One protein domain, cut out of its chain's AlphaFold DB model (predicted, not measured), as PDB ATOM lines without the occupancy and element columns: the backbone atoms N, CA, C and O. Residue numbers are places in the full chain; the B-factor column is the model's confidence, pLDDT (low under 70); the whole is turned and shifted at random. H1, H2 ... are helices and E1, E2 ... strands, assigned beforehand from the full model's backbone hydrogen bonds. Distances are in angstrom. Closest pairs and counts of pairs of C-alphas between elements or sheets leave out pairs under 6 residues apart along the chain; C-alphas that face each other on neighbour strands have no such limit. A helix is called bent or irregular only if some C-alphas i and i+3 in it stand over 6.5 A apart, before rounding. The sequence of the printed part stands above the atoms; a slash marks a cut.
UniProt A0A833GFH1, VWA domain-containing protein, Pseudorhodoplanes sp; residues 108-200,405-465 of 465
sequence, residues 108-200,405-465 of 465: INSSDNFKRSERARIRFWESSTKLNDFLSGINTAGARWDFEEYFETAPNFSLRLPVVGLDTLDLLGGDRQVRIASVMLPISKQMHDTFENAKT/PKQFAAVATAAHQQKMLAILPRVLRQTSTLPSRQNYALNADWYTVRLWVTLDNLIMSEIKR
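AT A GLANCE: This is residues 108 to 200 and 405 to 465 of the 465 residues of the protein "VWA domain-containing protein" of Pseudorhodoplanes sp (UniProt A0A833GFH1). A long, strongly twisted sheet, E6 - E4 - E3 - E1 - E7, folds back on itself, so that E6 and E4 face E1 and E7 across the hinge E3. H2 packs over E4 and E6, the antiparallel pair of helices H3 and H4 packs at one end of the sheet, and the small pair E2 and E5 lies near the middle of the whole. The printed part has 154 residues with four named helices and seven named strands, in the order E1 H1 H2 E2 E3 E4 H3 H4 E5 E6 E7; both sheets are antiparallel and the class is mixed, helices and strands. It is compact, with a radius of gyration of the C-alphas of 15.6 A, and spans 46 by 34 by 32 A.

HOW THE PARTS SIT: In the folded sheet, one sheet bent back into two leaves, E4, residues 177 to 188, and E3, residues 160 to 170, form a hairpin; N 180 and O 167 are 2.9 A apart. E3 bends by 79 degrees at residue 164. E6, residues 446 to 455, is an edge strand antiparallel to E4, with N 183 and O 451 2.8 A apart. E1, residues 108 to 110, pairs with E3, N 161 to O 108 at 2.9 A, and with the other edge strand E7, residues 460 to 464, N 109 to O 461 at 2.9 A. H2, residues 128 to 135, is on the sheet at a height over the sheet of 8.4 A; its closest C-alphas to E6 are those of Ser 128 and Trp 452, 6.1 A apart. H3, residues 189 to 199, and H4, residues 405 to 417, touch at Met 191 and Val 411, their closest C-alphas, 5.2 A apart, with a shallow tilt of 10 degrees, opposite ways; both only graze the sheet. E2, residues 147 to 149, and E5, residues 423 to 425, are antiparallel, with N 148 and O 424 2.9 A apart. H1, residues 112 to 115, is not on the five-stranded sheet. Every O i to N i+4 pair is within hydrogen-bond range in H2 and H3, 5 of 9 in H4, and H1 is too short for such a pair.

IN THESE COORDINATES: E1 begins at C-alpha 108 (5.683, -21.694, -0.059). E4 is 33.9 A long, E3 26.2 A, E6 24.9 A, H4 19.3 A and H3 15.4 A. H4 is irregular, with C-alphas 407 and 410 7.6 A apart. E7 ends at C-alpha 464 (-1.613, -19.195, 4.382).

THE WHOLE: The C-alphas of Gly 173 and Asn 443 are the two farthest apart, at 48.7 A. Residues 201 to 404 are not printed, and C-alphas 200 and 405 are 13.2 A apart across the cut. The links H1 to H2, H2 to E2 and E5 to E6 are long. The mean pLDDT of the printed part is 89.0; residues 172 to 174, 200 and 464 to 465 are under 70.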
ATOM      1  N   ILE A 108       5.691 -21.598   1.394       92.50
ATOM      2  CA  ILE A 108       5.683 -21.694  -0.059       92.50
ATOM      3  C   ILE A 108       5.625 -23.160  -0.428       92.50
ATOM      4  O   ILE A 108       6.454 -23.952   0.030       92.50
ATOM      5  N   ASN A 109       4.665 -23.495  -1.280       91.31
ATOM      6  CA  ASN A 109       4.532 -24.823  -1.842       91.31
ATOM      7  C   ASN A 109       4.907 -24.823  -3.319       91.31
ATOM      8  O   ASN A 109       4.623 -23.869  -4.046       91.31
ATOM      9  N   SER A 110       5.512 -25.921  -3.759       88.50
ATOM     10  CA  SER A 110       5.702 -26.179  -5.181       88.50
ATOM     11  C   SER A 110       4.368 -26.461  -5.880       88.50
ATOM     12  O   SER A 110       3.564 -27.241  -5.361       88.50
ATOM     13  N   SER A 111       4.176 -25.916  -7.079       87.19
ATOM     14  CA  SER A 111       3.091 -26.291  -7.995       87.19
ATOM     15  C   SER A 111       3.405 -27.599  -8.738       87.19
ATOM     16  O   SER A 111       4.519 -28.124  -8.662       87.19
ATOM     17  N   ASP A 112       2.458 -28.109  -9.531       85.69
ATOM     18  CA  ASP A 112       2.694 -29.282 -10.389       85.69
ATOM     19  C   ASP A 112       3.794 -29.051 -11.436       85.69
ATOM     20  O   ASP A 112       4.445 -30.001 -11.878       85.69
ATOM     21  N   ASN A 113       4.068 -27.792 -11.796       87.25
ATOM     22  CA  ASN A 113       5.146 -27.469 -12.724       87.25
ATOM     23  C   ASN A 113       6.519 -27.830 -12.158       87.25
ATOM     24  O   ASN A 113       7.409 -28.114 -12.948       87.25
ATOM     25  N   PHE A 114       6.694 -27.892 -10.832       87.62
ATOM     26  CA  PHE A 114       7.946 -28.306 -10.184       87.62
ATOM     27  C   PHE A 114       8.394 -29.724 -10.569       87.62
ATOM     28  O   PHE A 114       9.586 -30.031 -10.555       87.62
ATOM     29  N   LYS A 115       7.447 -30.580 -10.962       86.88
ATOM     30  CA  LYS A 115       7.700 -31.973 -11.351       86.88
ATOM     31  C   LYS A 115       7.968 -32.135 -12.852       86.88
ATOM     32  O   LYS A 115       8.087 -33.259 -13.332       86.88
ATOM     33  N   ARG A 116       8.050 -31.035 -13.612       87.69
ATOM     34  CA  ARG A 116       8.413 -31.048 -15.037       87.69
ATOM     35  C   ARG A 116       9.929 -30.966 -15.197       87.69
ATOM     36  O   ARG A 116      10.580 -30.203 -14.491       87.69
ATOM     37  N   SER A 117      10.478 -31.716 -16.150       82.31
ATOM     38  CA  SER A 117      11.915 -31.731 -16.458       82.31
ATOM     39  C   SER A 117      12.418 -30.417 -17.067       82.31
ATOM     40  O   SER A 117      13.508 -29.973 -16.732       82.31
ATOM     41  N   GLU A 118      11.623 -29.766 -17.923       82.31
ATOM     42  CA  GLU A 118      12.031 -28.584 -18.711       82.31
ATOM     43  C   GLU A 118      11.673 -27.231 -18.064       82.31
ATOM     44  O   GLU A 118      11.488 -26.220 -18.740       82.31
ATOM     45  N   ARG A 119      11.523 -27.181 -16.740       88.69
ATOM     46  CA  ARG A 119      11.119 -25.950 -16.041       88.69
ATOM     47  C   ARG A 119      12.297 -25.025 -15.725       88.69
ATOM     48  O   ARG A 119      13.450 -25.449 -15.657       88.69
ATOM     49  N   ALA A 120      11.981 -23.771 -15.407       87.38
ATOM     50  CA  ALA A 120      12.955 -22.860 -14.818       87.38
ATOM     51  C   ALA A 120      13.441 -23.379 -13.451       87.38
ATOM     52  O   ALA A 120      12.665 -23.914 -12.652       87.38
ATOM     53  N   ARG A 121      14.739 -23.220 -13.187       90.81
ATOM     54  CA  ARG A 121      15.343 -23.541 -11.891       90.81
ATOM     55  C   ARG A 121      15.014 -22.472 -10.867       90.81
ATOM     56  O   ARG A 121      14.945 -21.285 -11.193       90.81
ATOM     57  N   ILE A 122      14.861 -22.894  -9.619       93.38
ATOM     58  CA  ILE A 122      14.664 -21.964  -8.511       93.38
ATOM     59  C   ILE A 122      16.014 -21.334  -8.143       93.38
ATOM     60  O   ILE A 122      17.016 -22.033  -7.994       93.38
ATOM     61  N   ARG A 123      16.043 -20.008  -7.998       95.56
ATOM     62  CA  ARG A 123      17.243 -19.225  -7.665       95.56
ATOM     63  C   ARG A 123      17.085 -18.559  -6.308       95.56
ATOM     64  O   ARG A 123      15.995 -18.095  -5.979       95.56
ATOM     65  N   PHE A 124      18.174 -18.492  -5.555       96.69
ATOM     66  CA  PHE A 124      18.188 -17.979  -4.191       96.69
ATOM     67  C   PHE A 124      19.284 -16.937  -3.979       96.69
ATOM     68  O   PHE A 124      20.395 -17.059  -4.499       96.69
ATOM     69  N   TRP A 125      18.968 -15.944  -3.156       96.88
ATOM     70  CA  TRP A 125      19.868 -14.878  -2.727       96.88
ATOM     71  C   TRP A 125      20.087 -14.952  -1.218       96.88
ATOM     72  O   TRP A 125      19.163 -15.261  -0.465       96.88
ATOM     73  N   GLU A 126      21.286 -14.626  -0.755       95.31
ATOM     74  CA  GLU A 126      21.600 -14.596   0.681       95.31
ATOM     75  C   GLU A 126      20.963 -13.400   1.404       95.31
ATOM     76  O   GLU A 126      20.713 -13.457   2.607       95.31
ATOM     77  N   SER A 127      20.641 -12.323   0.679       94.31
ATOM     78  CA  SER A 127      20.039 -11.113   1.250       94.31
ATOM     79  C   SER A 127      18.943 -10.516   0.370       94.31
ATOM     80  O   SER A 127      18.962 -10.653  -0.856       94.31
ATOM     81  N   SER A 128      18.001  -9.810   1.007       93.69
ATOM     82  CA  SER A 128      16.971  -9.039   0.309       93.69
ATOM     83  C   SER A 128      17.585  -7.907  -0.498       93.69
ATOM     84  O   SER A 128      17.189  -7.718  -1.635       93.69
ATOM     85  N   THR A 129      18.593  -7.206   0.030       92.44
ATOM     86  CA  THR A 129      19.286  -6.126  -0.688       92.44
ATOM     87  C   THR A 129      19.794  -6.598  -2.046       92.44
ATOM     88  O   THR A 129      19.503  -5.976  -3.061       92.44
ATOM     89  N   LYS A 130      20.459  -7.759  -2.094       93.88
ATOM     90  CA  LYS A 130      20.967  -8.320  -3.349       93.88
ATOM     91  C   LYS A 130      19.834  -8.710  -4.306       93.88
ATOM     92  O   LYS A 130      19.915  -8.450  -5.501       93.88
ATOM     93  N   LEU A 131      18.760  -9.309  -3.795       94.06
ATOM     94  CA  LEU A 131      17.590  -9.611  -4.619       94.06
ATOM     95  C   LEU A 131      16.939  -8.327  -5.172       94.06
ATOM     96  O   LEU A 131      16.589  -8.276  -6.349       94.06
ATOM     97  N   ASN A 132      16.835  -7.277  -4.359       91.38
ATOM     98  CA  ASN A 132      16.277  -5.985  -4.749       91.38
ATOM     99  C   ASN A 132      17.141  -5.307  -5.822       91.38
ATOM    100  O   ASN A 132      16.606  -4.846  -6.827       91.38
ATOM    101  N   ASP A 133      18.465  -5.302  -5.668       90.94
ATOM    102  CA  ASP A 133      19.409  -4.758  -6.656       90.94
ATOM    103  C   ASP A 133      19.335  -5.499  -7.999       90.94
ATOM    104  O   ASP A 133      19.496  -4.899  -9.068       90.94
ATOM    105  N   PHE A 134      19.073  -6.810  -7.953       92.06
ATOM    106  CA  PHE A 134      18.864  -7.626  -9.143       92.06
ATOM    107  C   PHE A 134      17.541  -7.297  -9.833       92.06
ATOM    108  O   PHE A 134      17.516  -7.067 -11.040       92.06
ATOM    109  N   LEU A 135      16.438  -7.266  -9.082       90.38
ATOM    110  CA  LEU A 135      15.100  -7.043  -9.633       90.38
ATOM    111  C   LEU A 135      14.891  -5.605 -10.108       90.38
ATOM    112  O   LEU A 135      14.273  -5.391 -11.146       90.38
ATOM    113  N   SER A 136      15.440  -4.629  -9.391       87.19
ATOM    114  CA  SER A 136      15.373  -3.213  -9.762       87.19
ATOM    115  C   SER A 136      16.181  -2.880 -11.013       87.19
ATOM    116  O   SER A 136      16.026  -1.796 -11.551       87.19
ATOM    117  N   GLY A 137      17.060  -3.763 -11.492       84.31
ATOM    118  CA  GLY A 137      17.901  -3.476 -12.654       84.31
ATOM    119  C   GLY A 137      19.136  -2.617 -12.352       84.31
ATOM    120  O   GLY A 137      19.966  -2.447 -13.244       84.31
ATOM    121  N   ILE A 138      19.299  -2.120 -11.118       82.00
ATOM    122  CA  ILE A 138      20.385  -1.205 -10.719       82.00
ATOM    123  C   ILE A 138      21.758  -1.883 -10.826       82.00
ATOM    124  O   ILE A 138      22.708  -1.279 -11.323       82.00
ATOM    125  N   ASN A 139      21.878  -3.143 -10.389       85.12
ATOM    126  CA  ASN A 139      23.144  -3.886 -10.419       85.12
ATOM    127  C   ASN A 139      22.934  -5.377 -10.721       85.12
ATOM    128  O   ASN A 139      23.356  -6.259  -9.974       85.12
ATOM    129  N   THR A 140      22.295  -5.694 -11.845       86.69
ATOM    130  CA  THR A 140      21.993  -7.091 -12.223       86.69
ATOM    131  C   THR A 140      23.232  -7.986 -12.325       86.69
ATOM    132  O   THR A 140      23.158  -9.182 -12.037       86.69
ATOM    133  N   ALA A 141      24.383  -7.433 -12.723       87.00
ATOM    134  CA  ALA A 141      25.629  -8.180 -12.870       87.00
ATOM    135  C   ALA A 141      26.263  -8.542 -11.517       87.00
ATOM    136  O   ALA A 141      26.647  -9.698 -11.324       87.00
ATOM    137  N   GLY A 142      26.342  -7.590 -10.580       86.94
ATOM    138  CA  GLY A 142      26.893  -7.812  -9.239       86.94
ATOM    139  C   GLY A 142      25.916  -8.502  -8.283       86.94
ATOM    140  O   GLY A 142      26.337  -9.217  -7.375       86.94
ATOM    141  N   ALA A 143      24.613  -8.358  -8.521       91.69
ATOM    142  CA  ALA A 143      23.557  -8.853  -7.645       91.69
ATOM    143  C   ALA A 143      22.936 -10.188  -8.102       91.69
ATOM    144  O   ALA A 143      21.826 -10.541  -7.713       91.69
ATOM    145  N   ARG A 144      23.640 -10.974  -8.927       93.81
ATOM    146  CA  ARG A 144      23.175 -12.316  -9.329       93.81
ATOM    147  C   ARG A 144      22.947 -13.222  -8.116       93.81
ATOM    148  O   ARG A 144      23.577 -13.045  -7.075       93.81
ATOM    149  N   TRP A 145      22.095 -14.226  -8.300       95.94
ATOM    150  CA  TRP A 145      21.796 -15.230  -7.282       95.94
ATOM    151  C   TRP A 145      23.062 -15.916  -6.750       95.94
ATOM    152  O   TRP A 145      24.072 -16.046  -7.456       95.94
ATOM    153  N   ASP A 146      22.994 -16.337  -5.493       96.31
ATOM    154  CA  ASP A 146      24.078 -17.008  -4.774       96.31
ATOM    155  C   ASP A 146      23.995 -18.519  -4.967       96.31
ATOM    156  O   ASP A 146      25.001 -19.171  -5.258       96.31
ATOM    157  N   PHE A 147      22.773 -19.055  -4.917       97.19
ATOM    158  CA  PHE A 147      22.503 -20.478  -5.073       97.19
ATOM    159  C   PHE A 147      21.438 -20.726  -6.133       97.19
ATOM    160  O   PHE A 147      20.496 -19.948  -6.296       97.19
ATOM    161  N   GLU A 148      21.580 -21.827  -6.854       95.75
ATOM    162  CA  GLU A 148      20.579 -22.323  -7.787       95.75
ATOM    163  C   GLU A 148      20.224 -23.757  -7.423       95.75
ATOM    164  O   GLU A 148      21.060 -24.538  -6.967       95.75
ATOM    165  N   GLU A 149      18.963 -24.097  -7.620       93.88
ATOM    166  CA  GLU A 149      18.502 -25.466  -7.556       93.88
ATOM    167  C   GLU A 149      19.252 -26.372  -8.545       93.88
ATOM    168  O   GLU A 149      19.455 -26.020  -9.711       93.88
ATOM    169  N   TYR A 150      19.590 -27.579  -8.096       93.19
ATOM    170  CA  TYR A 150      20.269 -28.574  -8.912       93.19
ATOM    171  C   TYR A 150      19.561 -29.930  -8.886       93.19
ATOM    172  O   TYR A 150      19.672 -30.685  -7.923       93.19
ATOM    173  N   PHE A 151      18.899 -30.271  -9.990       86.62
ATOM    174  CA  PHE A 151      18.412 -31.619 -10.255       86.62
ATOM    175  C   PHE A 151      18.660 -31.998 -11.714       86.62
ATOM    176  O   PHE A 151      18.411 -31.204 -12.620       86.62
ATOM    177  N   GLU A 152      19.136 -33.222 -11.938       82.25
ATOM    178  CA  GLU A 152      19.283 -33.798 -13.285       82.25
ATOM    179  C   GLU A 152      17.976 -34.415 -13.788       82.25
ATOM    180  O   GLU A 152      17.712 -34.462 -14.986       82.25
ATOM    181  N   THR A 153      17.140 -34.872 -12.857       83.69
ATOM    182  CA  THR A 153      15.815 -35.433 -13.119       83.69
ATOM    183  C   THR A 153      14.779 -34.674 -12.310       83.69
ATOM    184  O   THR A 153      15.082 -34.154 -11.239       83.69
ATOM    185  N   ALA A 154      13.552 -34.578 -12.817       84.44
ATOM    186  CA  ALA A 154      12.512 -33.834 -12.122       84.44
ATOM    187  C   ALA A 154      12.261 -34.413 -10.711       84.44
ATOM    188  O   ALA A 154      12.114 -35.634 -10.572       84.44
ATOM    189  N   PRO A 155      12.170 -33.566  -9.669       87.56
ATOM    190  CA  PRO A 155      11.839 -34.022  -8.328       87.56
ATOM    191  C   PRO A 155      10.490 -34.737  -8.259       87.56
ATOM    192  O   PRO A 155       9.501 -34.297  -8.843       87.56
ATOM    193  N   ASN A 156      10.433 -35.823  -7.485       88.88
ATOM    194  CA  ASN A 156       9.216 -36.617  -7.278       88.88
ATOM    195  C   ASN A 156       8.479 -36.290  -5.965       88.88
ATOM    196  O   ASN A 156       7.535 -36.985  -5.587       88.88
ATOM    197  N   PHE A 157       8.890 -35.234  -5.267       90.69
ATOM    198  CA  PHE A 157       8.268 -34.749  -4.039       90.69
ATOM    199  C   PHE A 157       7.713 -33.335  -4.240       90.69
ATOM    200  O   PHE A 157       8.064 -32.641  -5.193       90.69
ATOM    201  N   SER A 158       6.827 -32.914  -3.342       89.31
ATOM    202  CA  SER A 158       6.379 -31.523  -3.281       89.31
ATOM    203  C   SER A 158       7.243 -30.756  -2.291       89.31
ATOM    204  O   SER A 158       7.479 -31.222  -1.174       89.31
ATOM    205  N   LEU A 159       7.695 -29.575  -2.691       89.44
ATOM    206  CA  LEU A 159       8.429 -28.671  -1.827       89.44
ATOM    207  C   LEU A 159       7.457 -27.935  -0.903       89.44
ATOM    208  O   LEU A 159       6.411 -27.470  -1.355       89.44
ATOM    209  N   ARG A 160       7.825 -27.801   0.372       91.81
ATOM    210  CA  ARG A 160       7.121 -26.972   1.354       91.81
ATOM    211  C   ARG A 160       8.140 -26.246   2.223       91.81
ATOM    212  O   ARG A 160       8.711 -26.847   3.131       91.81
ATOM    213  N   LEU A 161       8.375 -24.968   1.944       95.19
ATOM    214  CA  LEU A 161       9.367 -24.155   2.652       95.19
ATOM    215  C   LEU A 161       8.683 -23.183   3.619       95.19
ATOM    216  O   LEU A 161       7.816 -22.426   3.179       95.19
ATOM    217  N   PRO A 162       9.051 -23.166   4.914       96.81
ATOM    218  CA  PRO A 162       8.585 -22.151   5.851       96.81
ATOM    219  C   PRO A 162       8.979 -20.747   5.417       96.81
ATOM    220  O   PRO A 162      10.132 -20.505   5.054       96.81
ATOM    221  N   VAL A 163       8.035 -19.819   5.518       96.19
ATOM    222  CA  VAL A 163       8.255 -18.401   5.244       96.19
ATOM    223  C   VAL A 163       8.552 -17.674   6.554       96.19
ATOM    224  O   VAL A 163       7.824 -17.796   7.537       96.19
ATOM    225  N   VAL A 164       9.643 -16.911   6.557       94.56
ATOM    226  CA  VAL A 164      10.089 -16.067   7.678       94.56
ATOM    227  C   VAL A 164       9.682 -14.612   7.464       94.56
ATOM    228  O   VAL A 164       9.438 -13.885   8.422       94.56
ATOM    229  N   GLY A 165       9.619 -14.171   6.208       92.25
ATOM    230  CA  GLY A 165       9.200 -12.822   5.849       92.25
ATOM    231  C   GLY A 165       8.721 -12.763   4.408       92.25
ATOM    232  O   GLY A 165       9.185 -13.534   3.568       92.25
ATOM    233  N   LEU A 166       7.798 -11.848   4.143       91.00
ATOM    234  CA  LEU A 166       7.275 -11.551   2.816       91.00
ATOM    235  C   LEU A 166       7.453 -10.071   2.557       91.00
ATOM    236  O   LEU A 166       7.259  -9.262   3.464       91.00
ATOM    237  N   ASP A 167       7.785  -9.748   1.319       90.00
ATOM    238  CA  ASP A 167       7.887  -8.373   0.866       90.00
ATOM    239  C   ASP A 167       7.384  -8.269  -0.579       90.00
ATOM    240  O   ASP A 167       7.228  -9.279  -1.278       90.00
ATOM    241  N   THR A 168       7.070  -7.058  -1.016       88.19
ATOM    242  CA  THR A 168       6.659  -6.764  -2.391       88.19
ATOM    243  C   THR A 168       7.495  -5.613  -2.910       88.19
ATOM    244  O   THR A 168       7.608  -4.581  -2.259       88.19
ATOM    245  N   LEU A 169       8.080  -5.800  -4.087       84.69
ATOM    246  CA  LEU A 169       8.931  -4.813  -4.728       84.69
ATOM    247  C   LEU A 169       8.251  -4.266  -5.970       84.69
ATOM    248  O   LEU A 169       7.846  -5.039  -6.843       84.69
ATOM    249  N   ASP A 170       8.205  -2.946  -6.070       81.44
ATOM    250  CA  ASP A 170       7.859  -2.252  -7.301       81.44
ATOM    251  C   ASP A 170       9.076  -2.255  -8.239       81.44
ATOM    252  O   ASP A 170      10.171  -1.817  -7.873       81.44
ATOM    253  N   LEU A 171       8.910  -2.782  -9.453       79.69
ATOM    254  CA  LEU A 171       9.955  -2.737 -10.475       79.69
ATOM    255  C   LEU A 171      10.058  -1.332 -11.090       79.69
ATOM    256  O   LEU A 171       9.091  -0.566 -11.097       79.69
ATOM    257  N   LEU A 172      11.224  -1.006 -11.665       69.69
ATOM    258  CA  LEU A 172      11.405   0.236 -12.425       69.69
ATOM    259  C   LEU A 172      10.331   0.345 -13.519       69.69
ATOM    260  O   LEU A 172      10.215  -0.537 -14.370       69.69
ATOM    261  N   GLY A 173       9.550   1.427 -13.478       67.44
ATOM    262  CA  GLY A 173       8.395   1.649 -14.353       67.44
ATOM    263  C   GLY A 173       7.034   1.584 -13.648       67.44
ATOM    264  O   GLY A 173       6.048   1.951 -14.265       67.44
ATOM    265  N   GLY A 174       6.964   1.167 -12.376       65.38
ATOM    266  CA  GLY A 174       5.777   1.307 -11.508       65.38
ATOM    267  C   GLY A 174       4.604   0.355 -11.788       65.38
ATOM    268  O   GLY A 174       3.803   0.101 -10.896       65.38
ATOM    269  N   ASP A 175       4.530  -0.239 -12.979       73.38
ATOM    270  CA  ASP A 175       3.369  -1.041 -13.398       73.38
ATOM    271  C   ASP A 175       3.440  -2.522 -12.987       73.38
ATOM    272  O   ASP A 175       2.524  -3.301 -13.264       73.38
ATOM    273  N   ARG A 176       4.539  -2.961 -12.359       77.56
ATOM    274  CA  ARG A 176       4.756  -4.379 -12.049       77.56
ATOM    275  C   ARG A 176       5.347  -4.577 -10.660       77.56
ATOM    276  O   ARG A 176       6.467  -4.159 -10.385       77.56
ATOM    277  N   GLN A 177       4.601  -5.303  -9.830       84.62
ATOM    278  CA  GLN A 177       5.023  -5.741  -8.505       84.62
ATOM    279  C   GLN A 177       5.525  -7.179  -8.530       84.62
ATOM    280  O   GLN A 177       4.901  -8.065  -9.122       84.62
ATOM    281  N   VAL A 178       6.647  -7.425  -7.858       87.94
ATOM    282  CA  VAL A 178       7.192  -8.766  -7.638       87.94
ATOM    283  C   VAL A 178       7.152  -9.071  -6.155       87.94
ATOM    284  O   VAL A 178       7.723  -8.356  -5.335       87.94
ATOM    285  N   ARG A 179       6.489 -10.169  -5.807       90.75
ATOM    286  CA  ARG A 179       6.480 -10.675  -4.439       90.75
ATOM    287  C   ARG A 179       7.769 -11.444  -4.191       90.75
ATOM    288  O   ARG A 179       8.151 -12.297  -4.995       90.75
ATOM    289  N   ILE A 180       8.413 -11.174  -3.070       93.12
ATOM    290  CA  ILE A 180       9.599 -11.897  -2.625       93.12
ATOM    291  C   ILE A 180       9.350 -12.496  -1.248       93.12
ATOM    292  O   ILE A 180       8.527 -12.018  -0.465       93.12
ATOM    293  N   ALA A 181      10.063 -13.571  -0.956       95.06
ATOM    294  CA  ALA A 181       9.954 -14.262   0.309       95.06
ATOM    295  C   ALA A 181      11.328 -14.599   0.857       95.06
ATOM    296  O   ALA A 181      12.235 -14.991   0.124       95.06
ATOM    297  N   SER A 182      11.441 -14.506   2.173       96.75
ATOM    298  CA  SER A 182      12.543 -15.073   2.919       96.75
ATOM    299  C   SER A 182      12.116 -16.415   3.492       96.75
ATOM    300  O   SER A 182      11.141 -16.484   4.243       96.75
ATOM    301  N   VAL A 183      12.829 -17.476   3.134       96.75
ATOM    302  CA  VAL A 183      12.439 -18.864   3.398       96.75
ATOM    303  C   VAL A 183      13.484 -19.594   4.218       96.75
ATOM    304  O   VAL A 183      14.678 -19.305   4.116       96.75
ATOM    305  N   MET A 184      13.041 -20.569   5.009       97.19
ATOM    306  CA  MET A 184      13.935 -21.551   5.621       97.19
ATOM    307  C   MET A 184      14.150 -22.702   4.645       97.19
ATOM    308  O   MET A 184      13.210 -23.432   4.326       97.19
ATOM    309  N   LEU A 185      15.387 -22.872   4.189       96.00
ATOM    310  CA  LEU A 185      15.785 -23.957   3.304       96.00
ATOM    311  C   LEU A 185      16.574 -25.009   4.094       96.00
ATOM    312  O   LEU A 185      17.554 -24.633   4.738       96.00
ATOM    313  N   PRO A 186      16.189 -26.296   4.067       95.88
ATOM    314  CA  PRO A 186      16.930 -27.339   4.752       95.88
ATOM    315  C   PRO A 186      18.122 -27.798   3.909       95.88
ATOM    316  O   PRO A 186      18.013 -27.976   2.697       95.88
ATOM    317  N   ILE A 187      19.246 -28.044   4.571       96.25
ATOM    318  CA  ILE A 187      20.428 -28.695   4.019       96.25
ATOM    319  C   ILE A 187      20.718 -29.902   4.905       96.25
ATOM    320  O   ILE A 187      20.963 -29.760   6.107       96.25
ATOM    321  N   SER A 188      20.677 -31.101   4.326       95.69
ATOM    322  CA  SER A 188      21.048 -32.309   5.059       95.69
ATOM    323  C   SER A 188      22.566 -32.407   5.214       95.69
ATOM    324  O   SER A 188      23.340 -31.929   4.377       95.69
ATOM    325  N   LYS A 189      23.006 -33.074   6.281       94.19
ATOM    326  CA  LYS A 189      24.410 -33.425   6.501       94.19
ATOM    327  C   LYS A 189      24.969 -34.192   5.306       94.19
ATOM    328  O   LYS A 189      26.017 -33.824   4.791       94.19
ATOM    329  N   GLN A 190      24.223 -35.182   4.816       93.88
ATOM    330  CA  GLN A 190      24.614 -35.983   3.658       93.88
ATOM    331  C   GLN A 190      24.812 -35.122   2.404       93.88
ATOM    332  O   GLN A 190      25.810 -35.300   1.713       93.88
ATOM    333  N   MET A 191      23.916 -34.169   2.111       94.06
ATOM    334  CA  MET A 191      24.077 -33.265   0.963       94.06
ATOM    335  C   MET A 191      25.338 -32.414   1.085       94.06
ATOM    336  O   MET A 191      26.088 -32.296   0.120       94.06
ATOM    337  N   HIS A 192      25.576 -31.843   2.266       93.62
ATOM    338  CA  HIS A 192      26.759 -31.031   2.516       93.62
ATOM    339  C   HIS A 192      28.044 -31.856   2.383       93.62
ATOM    340  O   HIS A 192      28.950 -31.455   1.664       93.62
ATOM    341  N   ASP A 193      28.117 -33.023   3.020       90.75
ATOM    342  CA  ASP A 193      29.289 -33.901   2.944       90.75
ATOM    343  C   ASP A 193      29.519 -34.387   1.496       90.75
ATOM    344  O   ASP A 193      30.647 -34.388   1.008       90.75
ATOM    345  N   THR A 194      28.448 -34.705   0.757       91.44
ATOM    346  CA  THR A 194      28.533 -35.052  -0.674       91.44
ATOM    347  C   THR A 194      29.055 -33.887  -1.516       91.44
ATOM    348  O   THR A 194      29.857 -34.102  -2.420       91.44
ATOM    349  N   PHE A 195      28.631 -32.656  -1.223       92.69
ATOM    350  CA  PHE A 195      29.108 -31.462  -1.915       92.69
ATOM    351  C   PHE A 195      30.598 -31.211  -1.655       92.69
ATOM    352  O   PHE A 195      31.344 -30.982  -2.604       92.69
ATOM    353  N   GLU A 196      31.048 -31.304  -0.402       87.94
ATOM    354  CA  GLU A 196      32.470 -31.179  -0.055       87.94
ATOM    355  C   GLU A 196      33.315 -32.244  -0.770       87.94
ATOM    356  O   GLU A 196      34.320 -31.908  -1.395       87.94
ATOM    357  N   ASN A 197      32.855 -33.497  -0.790       84.69
ATOM    358  CA  ASN A 197      33.529 -34.590  -1.497       84.69
ATOM    359  C   ASN A 197      33.525 -34.426  -3.029       84.69
ATOM    360  O   ASN A 197      34.450 -34.873  -3.701       84.69
ATOM    361  N   ALA A 198      32.490 -33.806  -3.600       84.81
ATOM    362  CA  ALA A 198      32.425 -33.526  -5.033       84.81
ATOM    363  C   ALA A 198      33.362 -32.371  -5.429       84.81
ATOM    364  O   ALA A 198      34.066 -32.467  -6.432       84.81
ATOM    365  N   LYS A 199      33.429 -31.304  -4.618       78.94
ATOM    366  CA  LYS A 199      34.334 -30.159  -4.828       78.94
ATOM    367  C   LYS A 199      35.801 -30.526  -4.770       78.94
ATOM    368  O   LYS A 199      36.600 -29.943  -5.502       78.94
ATOM    369  N   THR A 200      36.162 -31.437  -3.868       65.12
ATOM    370  CA  THR A 200      37.543 -31.903  -3.799       65.12
ATOM    371  C   THR A 200      37.938 -32.589  -5.094       65.12
ATOM    372  O   THR A 200      39.129 -32.656  -5.348       65.12
ATOM    373  N   PRO A 405      29.023 -29.038 -13.169       86.50
ATOM    374  CA  PRO A 405      27.850 -29.370 -12.361       86.50
ATOM    375  C   PRO A 405      27.556 -30.871 -12.258       86.50
ATOM    376  O   PRO A 405      27.131 -31.319 -11.196       86.50
ATOM    377  N   LYS A 406      27.847 -31.669 -13.296       87.25
ATOM    378  CA  LYS A 406      27.646 -33.131 -13.289       87.25
ATOM    379  C   LYS A 406      28.422 -33.845 -12.182       87.25
ATOM    380  O   LYS A 406      27.999 -34.901 -11.719       87.25
ATOM    381  N   GLN A 407      29.529 -33.271 -11.705       86.69
ATOM    382  CA  GLN A 407      30.283 -33.809 -10.562       86.69
ATOM    383  C   GLN A 407      29.446 -33.809  -9.271       86.69
ATOM    384  O   GLN A 407      29.718 -34.574  -8.349       86.69
ATOM    385  N   PHE A 408      28.391 -32.994  -9.223       91.62
ATOM    386  CA  PHE A 408      27.496 -32.837  -8.084       91.62
ATOM    387  C   PHE A 408      26.193 -33.643  -8.220       91.62
ATOM    388  O   PHE A 408      25.292 -33.474  -7.398       91.62
ATOM    389  N   ALA A 409      26.084 -34.565  -9.189       91.50
ATOM    390  CA  ALA A 409      24.931 -35.467  -9.359       91.50
ATOM    391  C   ALA A 409      24.513 -36.155  -8.044       91.50
ATOM    392  O   ALA A 409      23.335 -36.221  -7.691       91.50
ATOM    393  N   ALA A 410      25.498 -36.609  -7.262       90.81
ATOM    394  CA  ALA A 410      25.265 -37.268  -5.982       90.81
ATOM    395  C   ALA A 410      24.610 -36.347  -4.931       90.81
ATOM    396  O   ALA A 410      23.874 -36.837  -4.073       90.81
ATOM    397  N   VAL A 411      24.812 -35.024  -5.015       93.50
ATOM    398  CA  VAL A 411      24.149 -34.045  -4.133       93.50
ATOM    399  C   VAL A 411      22.641 -34.043  -4.388       93.50
ATOM    400  O   VAL A 411      21.861 -34.077  -3.436       93.50
ATOM    401  N   ALA A 412      22.225 -34.078  -5.659       92.75
ATOM    402  CA  ALA A 412      20.814 -34.182  -6.035       92.75
ATOM    403  C   ALA A 412      20.188 -35.494  -5.534       92.75
ATOM    404  O   ALA A 412      19.092 -35.482  -4.972       92.75
ATOM    405  N   THR A 413      20.908 -36.614  -5.656       92.06
ATOM    406  CA  THR A 413      20.472 -37.919  -5.132       92.06
ATOM    407  C   THR A 413      20.280 -37.895  -3.614       92.06
ATOM    408  O   THR A 413      19.243 -38.342  -3.121       92.06
ATOM    409  N   ALA A 414      21.237 -37.335  -2.865       92.69
ATOM    410  CA  ALA A 414      21.134 -37.194  -1.411       92.69
ATOM    411  C   ALA A 414      19.940 -36.311  -1.003       92.69
ATOM    412  O   ALA A 414      19.228 -36.619  -0.046       92.69
ATOM    413  N   ALA A 415      19.674 -35.241  -1.755       92.31
ATOM    414  CA  ALA A 415      18.525 -34.373  -1.518       92.31
ATOM    415  C   ALA A 415      17.189 -35.084  -1.795       92.31
ATOM    416  O   ALA A 415      16.272 -35.005  -0.975       92.31
ATOM    417  N   HIS A 416      17.095 -35.846  -2.893       90.62
ATOM    418  CA  HIS A 416      15.920 -36.663  -3.229       90.62
ATOM    419  C   HIS A 416      15.571 -37.666  -2.127       90.62
ATOM    420  O   HIS A 416      14.404 -37.772  -1.749       90.62
ATOM    421  N   GLN A 417      16.567 -38.365  -1.576       90.75
ATOM    422  CA  GLN A 417      16.364 -39.333  -0.491       90.75
ATOM    423  C   GLN A 417      15.717 -38.692   0.746       90.75
ATOM    424  O   GLN A 417      14.886 -39.318   1.402       90.75
ATOM    425  N   GLN A 418      16.046 -37.430   1.020       91.00
ATOM    426  CA  GLN A 418      15.525 -36.666   2.156       91.00
ATOM    427  C   GLN A 418      14.304 -35.800   1.805       91.00
ATOM    428  O   GLN A 418      13.789 -35.094   2.670       91.00
ATOM    429  N   LYS A 419      13.825 -35.836   0.551       92.00
ATOM    430  CA  LYS A 419      12.765 -34.950   0.026       92.00
ATOM    431  C   LYS A 419      13.073 -33.460   0.263       92.00
ATOM    432  O   LYS A 419      12.190 -32.678   0.613       92.00
ATOM    433  N   MET A 420      14.339 -33.084   0.101       93.50
ATOM    434  CA  MET A 420      14.850 -31.721   0.269       93.50
ATOM    435  C   MET A 420      15.257 -31.123  -1.079       93.50
ATOM    436  O   MET A 420      15.551 -31.843  -2.031       93.50
ATOM    437  N   LEU A 421      15.291 -29.792  -1.161       93.38
ATOM    438  CA  LEU A 421      15.781 -29.099  -2.348       93.38
ATOM    439  C   LEU A 421      17.307 -29.198  -2.422       93.38
ATOM    440  O   LEU A 421      17.988 -28.722  -1.516       93.38
ATOM    441  N   ALA A 422      17.850 -29.749  -3.504       94.00
ATOM    442  CA  ALA A 422      19.273 -29.628  -3.782       94.00
ATOM    443  C   ALA A 422      19.572 -28.221  -4.291       94.00
ATOM    444  O   ALA A 422      18.979 -27.777  -5.272       94.00
ATOM    445  N   ILE A 423      20.507 -27.540  -3.634       95.38
ATOM    446  CA  ILE A 423      21.043 -26.262  -4.091       95.38
ATOM    447  C   ILE A 423      22.552 -26.368  -4.263       95.38
ATOM    448  O   ILE A 423      23.225 -27.070  -3.509       95.38
ATOM    449  N   LEU A 424      23.070 -25.646  -5.245       96.12
ATOM    450  CA  LEU A 424      24.492 -25.479  -5.487       96.12
ATOM    451  C   LEU A 424      24.825 -23.988  -5.581       96.12
ATOM    452  O   LEU A 424      23.984 -23.207  -6.038       96.12
ATOM    453  N   PRO A 425      26.040 -23.570  -5.188       96.06
ATOM    454  CA  PRO A 425      26.521 -22.227  -5.483       96.06
ATOM    455  C   PRO A 425      26.476 -21.959  -6.989       96.06
ATOM    456  O   PRO A 425      26.809 -22.833  -7.790       96.06
ATOM    457  N   ARG A 426      26.108 -20.737  -7.385       93.62
ATOM    458  CA  ARG A 426      26.026 -20.338  -8.802       93.62
ATOM    459  C   ARG A 426      27.335 -20.581  -9.554       93.62
ATOM    460  O   ARG A 426      27.316 -20.929 -10.730       93.62
ATOM    461  N   VAL A 427      28.457 -20.313  -8.893       90.56
ATOM    462  CA  VAL A 427      29.801 -20.546  -9.424       90.56
ATOM    463  C   VAL A 427      30.389 -21.714  -8.650       90.56
ATOM    464  O   VAL A 427      30.540 -21.632  -7.430       90.56
ATOM    465  N   LEU A 428      30.686 -22.803  -9.354       90.25
ATOM    466  CA  LEU A 428      31.227 -24.031  -8.782       90.25
ATOM    467  C   LEU A 428      32.740 -24.042  -8.946       90.25
ATOM    468  O   LEU A 428      33.236 -24.136 -10.059       90.25
ATOM    469  N   ARG A 429      33.462 -23.941  -7.838       86.69
ATOM    470  CA  ARG A 429      34.923 -23.974  -7.725       86.69
ATOM    471  C   ARG A 429      35.289 -24.777  -6.487       86.69
ATOM    472  O   ARG A 429      34.431 -25.047  -5.644       86.69
ATOM    473  N   GLN A 430      36.569 -25.101  -6.320       79.19
ATOM    474  CA  GLN A 430      37.024 -25.755  -5.087       79.19
ATOM    475  C   GLN A 430      36.824 -24.856  -3.855       79.19
ATOM    476  O   GLN A 430      36.610 -25.354  -2.754       79.19
ATOM    477  N   THR A 431      36.846 -23.533  -4.047       82.00
ATOM    478  CA  THR A 431      36.591 -22.532  -2.998       82.00
ATOM    479  C   THR A 431      35.108 -22.289  -2.719       82.00
ATOM    480  O   THR A 431      34.782 -21.641  -1.727       82.00
ATOM    481  N   SER A 432      34.195 -22.800  -3.553       89.12
ATOM    482  CA  SER A 432      32.758 -22.647  -3.326       89.12
ATOM    483  C   SER A 432      32.347 -23.353  -2.039       89.12
ATOM    484  O   SER A 432      32.876 -24.406  -1.697       89.12
ATOM    485  N   THR A 433      31.371 -22.812  -1.322       90.50
ATOM    486  CA  THR A 433      30.866 -23.406  -0.078       90.50
ATOM    487  C   THR A 433      29.351 -23.429  -0.100       90.50
ATOM    488  O   THR A 433      28.719 -22.483  -0.568       90.50
ATOM    489  N   LEU A 434      28.759 -24.493   0.438       92.44
ATOM    490  CA  LEU A 434      27.387 -24.392   0.918       92.44
ATOM    491  C   LEU A 434      27.370 -23.543   2.196       92.44
ATOM    492  O   LEU A 434      28.401 -23.436   2.868       92.44
ATOM    493  N   PRO A 435      26.231 -22.925   2.547       91.31
ATOM    494  CA  PRO A 435      26.140 -22.149   3.774       91.31
ATOM    495  C   PRO A 435      26.567 -22.976   4.993       91.31
ATOM    496  O   PRO A 435      26.173 -24.130   5.144       91.31
ATOM    497  N   SER A 436      27.365 -22.385   5.877       82.88
ATOM    498  CA  SER A 436      27.966 -23.104   6.999       82.88
ATOM    499  C   SER A 436      26.946 -23.524   8.061       82.88
ATOM    500  O   SER A 436      26.037 -22.764   8.417       82.88
ATOM    501  N   ARG A 437      27.176 -24.694   8.665       88.38
ATOM    502  CA  ARG A 437      26.452 -25.143   9.863       88.38
ATOM    503  C   ARG A 437      26.784 -24.245  11.051       88.38
ATOM    504  O   ARG A 437      27.938 -23.902  11.278       88.38
ATOM    505  N   GLN A 438      25.767 -23.910  11.837       89.88
ATOM    506  CA  GLN A 438      25.947 -23.231  13.120       89.88
ATOM    507  C   GLN A 438      26.426 -24.224  14.188       89.88
ATOM    508  O   GLN A 438      26.101 -25.410  14.118       89.88
ATOM    509  N   ASN A 439      27.127 -23.742  15.219       90.12
ATOM    510  CA  ASN A 439      27.705 -24.596  16.270       90.12
ATOM    511  C   ASN A 439      26.674 -25.507  16.963       90.12
ATOM    512  O   ASN A 439      26.979 -26.649  17.295       90.12
ATOM    513  N   TYR A 440      25.431 -25.045  17.140       90.44
ATOM    514  CA  TYR A 440      24.369 -25.856  17.749       90.44
ATOM    515  C   TYR A 440      23.882 -27.014  16.857       90.44
ATOM    516  O   TYR A 440      23.174 -27.893  17.338       90.44
ATOM    517  N   ALA A 441      24.234 -27.013  15.570       93.44
ATOM    518  CA  ALA A 441      23.788 -27.975  14.564       93.44
ATOM    519  C   ALA A 441      24.922 -28.886  14.052       93.44
ATOM    520  O   ALA A 441      24.754 -29.554  13.034       93.44
ATOM    521  N   LEU A 442      26.076 -28.939  14.734       88.62
ATOM    522  CA  LEU A 442      27.226 -29.759  14.313       88.62
ATOM    523  C   LEU A 442      26.873 -31.247  14.153       88.62
ATOM    524  O   LEU A 442      27.308 -31.889  13.197       88.62
ATOM    525  N   ASN A 443      26.035 -31.761  15.055       89.06
ATOM    526  CA  ASN A 443      25.577 -33.152  15.065       89.06
ATOM    527  C   ASN A 443      24.177 -33.328  14.458       89.06
ATOM    528  O   ASN A 443      23.577 -34.386  14.621       89.06
ATOM    529  N   ALA A 444      23.639 -32.294  13.808       95.06
ATOM    530  CA  ALA A 444      22.320 -32.358  13.207       95.06
ATOM    531  C   ALA A 444      22.354 -33.131  11.877       95.06
ATOM    532  O   ALA A 444      23.264 -32.948  11.064       95.06
ATOM    533  N   ASP A 445      21.337 -33.954  11.637       96.06
ATOM    534  CA  ASP A 445      21.103 -34.637  10.362       96.06
ATOM    535  C   ASP A 445      20.718 -33.645   9.263       96.06
ATOM    536  O   ASP A 445      21.028 -33.844   8.087       96.06
ATOM    537  N   TRP A 446      20.072 -32.545   9.646       96.62
ATOM    538  CA  TRP A 446      19.827 -31.398   8.787       96.62
ATOM    539  C   TRP A 446      19.840 -30.098   9.584       96.62
ATOM    540  O   TRP A 446      19.542 -30.060  10.777       96.62
ATOM    541  N   TYR A 447      20.154 -29.008   8.898       97.31
ATOM    542  CA  TYR A 447      20.078 -27.641   9.405       97.31
ATOM    543  C   TYR A 447      19.432 -26.756   8.347       97.31
ATOM    544  O   TYR A 447      19.271 -27.161   7.200       97.31
ATOM    545  N   THR A 448      19.011 -25.558   8.729       96.94
ATOM    546  CA  THR A 448      18.352 -24.624   7.819       96.94
ATOM    547  C   THR A 448      19.156 -23.362   7.654       96.94
ATOM    548  O   THR A 448      19.836 -22.901   8.573       96.94
ATOM    549  N   VAL A 449      19.023 -22.789   6.471       95.94
ATOM    550  CA  VAL A 449      19.566 -21.486   6.116       95.94
ATOM    551  C   VAL A 449      18.416 -20.589   5.703       95.94
ATOM    552  O   VAL A 449      17.382 -21.062   5.223       95.94
ATOM    553  N   ARG A 450      18.579 -19.289   5.922       95.75
ATOM    554  CA  ARG A 450      17.599 -18.294   5.505       95.75
ATOM    555  C   ARG A 450      18.047 -17.713   4.172       95.75
ATOM    556  O   ARG A 450      19.111 -17.111   4.113       95.75
ATOM    557  N   LEU A 451      17.236 -17.888   3.135       96.81
ATOM    558  CA  LEU A 451      17.509 -17.373   1.792       96.81
ATOM    559  C   LEU A 451      16.302 -16.600   1.261       96.81
ATOM    560  O   LEU A 451      15.188 -16.748   1.764       96.81
ATOM    561  N   TRP A 452      16.528 -15.769   0.253       96.56
ATOM    562  CA  TRP A 452      15.515 -14.958  -0.413       96.56
ATOM    563  C   TRP A 452      15.210 -15.491  -1.806       96.56
ATOM    564  O   TRP A 452      16.112 -15.927  -2.521       96.56
ATOM    565  N   VAL A 453      13.935 -15.451  -2.186       95.25
ATOM    566  CA  VAL A 453      13.435 -15.987  -3.454       95.25
ATOM    567  C   VAL A 453      12.267 -15.160  -3.985       95.25
ATOM    568  O   VAL A 453      11.511 -14.567  -3.215       95.25
ATOM    569  N   THR A 454      12.100 -15.130  -5.306       92.31
ATOM    570  CA  THR A 454      10.937 -14.531  -5.973       92.31
ATOM    571  C   THR A 454       9.757 -15.494  -5.998       92.31
ATOM    572  O   THR A 454       9.928 -16.680  -6.283       92.31
ATOM    573  N   LEU A 455       8.550 -14.981  -5.772       88.19
ATOM    574  CA  LEU A 455       7.304 -15.723  -5.939       88.19
ATOM    575  C   LEU A 455       6.698 -15.374  -7.297       88.19
ATOM    576  O   LEU A 455       6.215 -14.261  -7.496       88.19
ATOM    577  N   ASP A 456       6.721 -16.324  -8.226       73.12
ATOM    578  CA  ASP A 456       6.151 -16.158  -9.568       73.12
ATOM    579  C   ASP A 456       4.804 -16.878  -9.752       73.12
ATOM    580  O   ASP A 456       4.189 -16.752 -10.808       73.12
ATOM    581  N   ASN A 457       4.331 -17.618  -8.735       73.44
ATOM    582  CA  ASN A 457       3.144 -18.488  -8.757       73.44
ATOM    583  C   ASN A 457       3.144 -19.570  -9.856       73.44
ATOM    584  O   ASN A 457       2.192 -20.343  -9.946       73.44
ATOM    585  N   LEU A 458       4.199 -19.672 -10.670       72.38
ATOM    586  CA  LEU A 458       4.318 -20.670 -11.729       72.38
ATOM    587  C   LEU A 458       4.905 -21.958 -11.180       72.38
ATOM    588  O   LEU A 458       4.400 -23.040 -11.487       72.38
ATOM    589  N   ILE A 459       5.951 -21.845 -10.364       73.56
ATOM    590  CA  ILE A 459       6.640 -22.984  -9.743       73.56
ATOM    591  C   ILE A 459       6.379 -23.003  -8.240       73.56
ATOM    592  O   ILE A 459       6.290 -24.075  -7.647       73.56
ATOM    593  N   MET A 460       6.219 -21.829  -7.632       83.00
ATOM    594  CA  MET A 460       6.080 -21.665  -6.192       83.00
ATOM    595  C   MET A 460       4.990 -20.658  -5.848       83.00
ATOM    596  O   MET A 460       5.007 -19.533  -6.342       83.00
ATOM    597  N   SER A 461       4.083 -21.049  -4.955       81.12
ATOM    598  CA  SER A 461       2.998 -20.197  -4.464       81.12
ATOM    599  C   SER A 461       2.916 -20.233  -2.942       81.12
ATOM    600  O   SER A 461       3.093 -21.287  -2.326       81.12
ATOM    601  N   GLU A 462       2.611 -19.091  -2.329       80.44
ATOM    602  CA  GLU A 462       2.354 -19.010  -0.890       80.44
ATOM    603  C   GLU A 462       1.001 -19.643  -0.540       80.44
ATOM    604  O   GLU A 462      -0.002 -19.391  -1.207       80.44
ATOM    605  N   ILE A 463       0.958 -20.410   0.550       75.88
ATOM    606  CA  ILE A 463      -0.277 -20.851   1.197       75.88
ATOM    607  C   ILE A 463      -0.275 -20.356   2.646       75.88
ATOM    608  O   ILE A 463       0.627 -20.678   3.429       75.88
ATOM    609  N   LYS A 464      -1.311 -19.589   3.000       69.44
ATOM    610  CA  LYS A 464      -1.613 -19.195   4.382       69.44
ATOM    611  C   LYS A 464      -2.516 -20.250   5.015       69.44
ATOM    612  O   LYS A 464      -3.378 -20.798   4.329       69.44
ATOM    613  N   ARG A 465      -2.272 -20.564   6.289       57.72
ATOM    614  CA  ARG A 465      -3.108 -21.482   7.069       57.72
ATOM    615  C   ARG A 465      -4.198 -20.733   7.811       57.72
ATOM    616  O   ARG A 465      -3.901 -19.608   8.269       57.72
TER     617      ARG A 465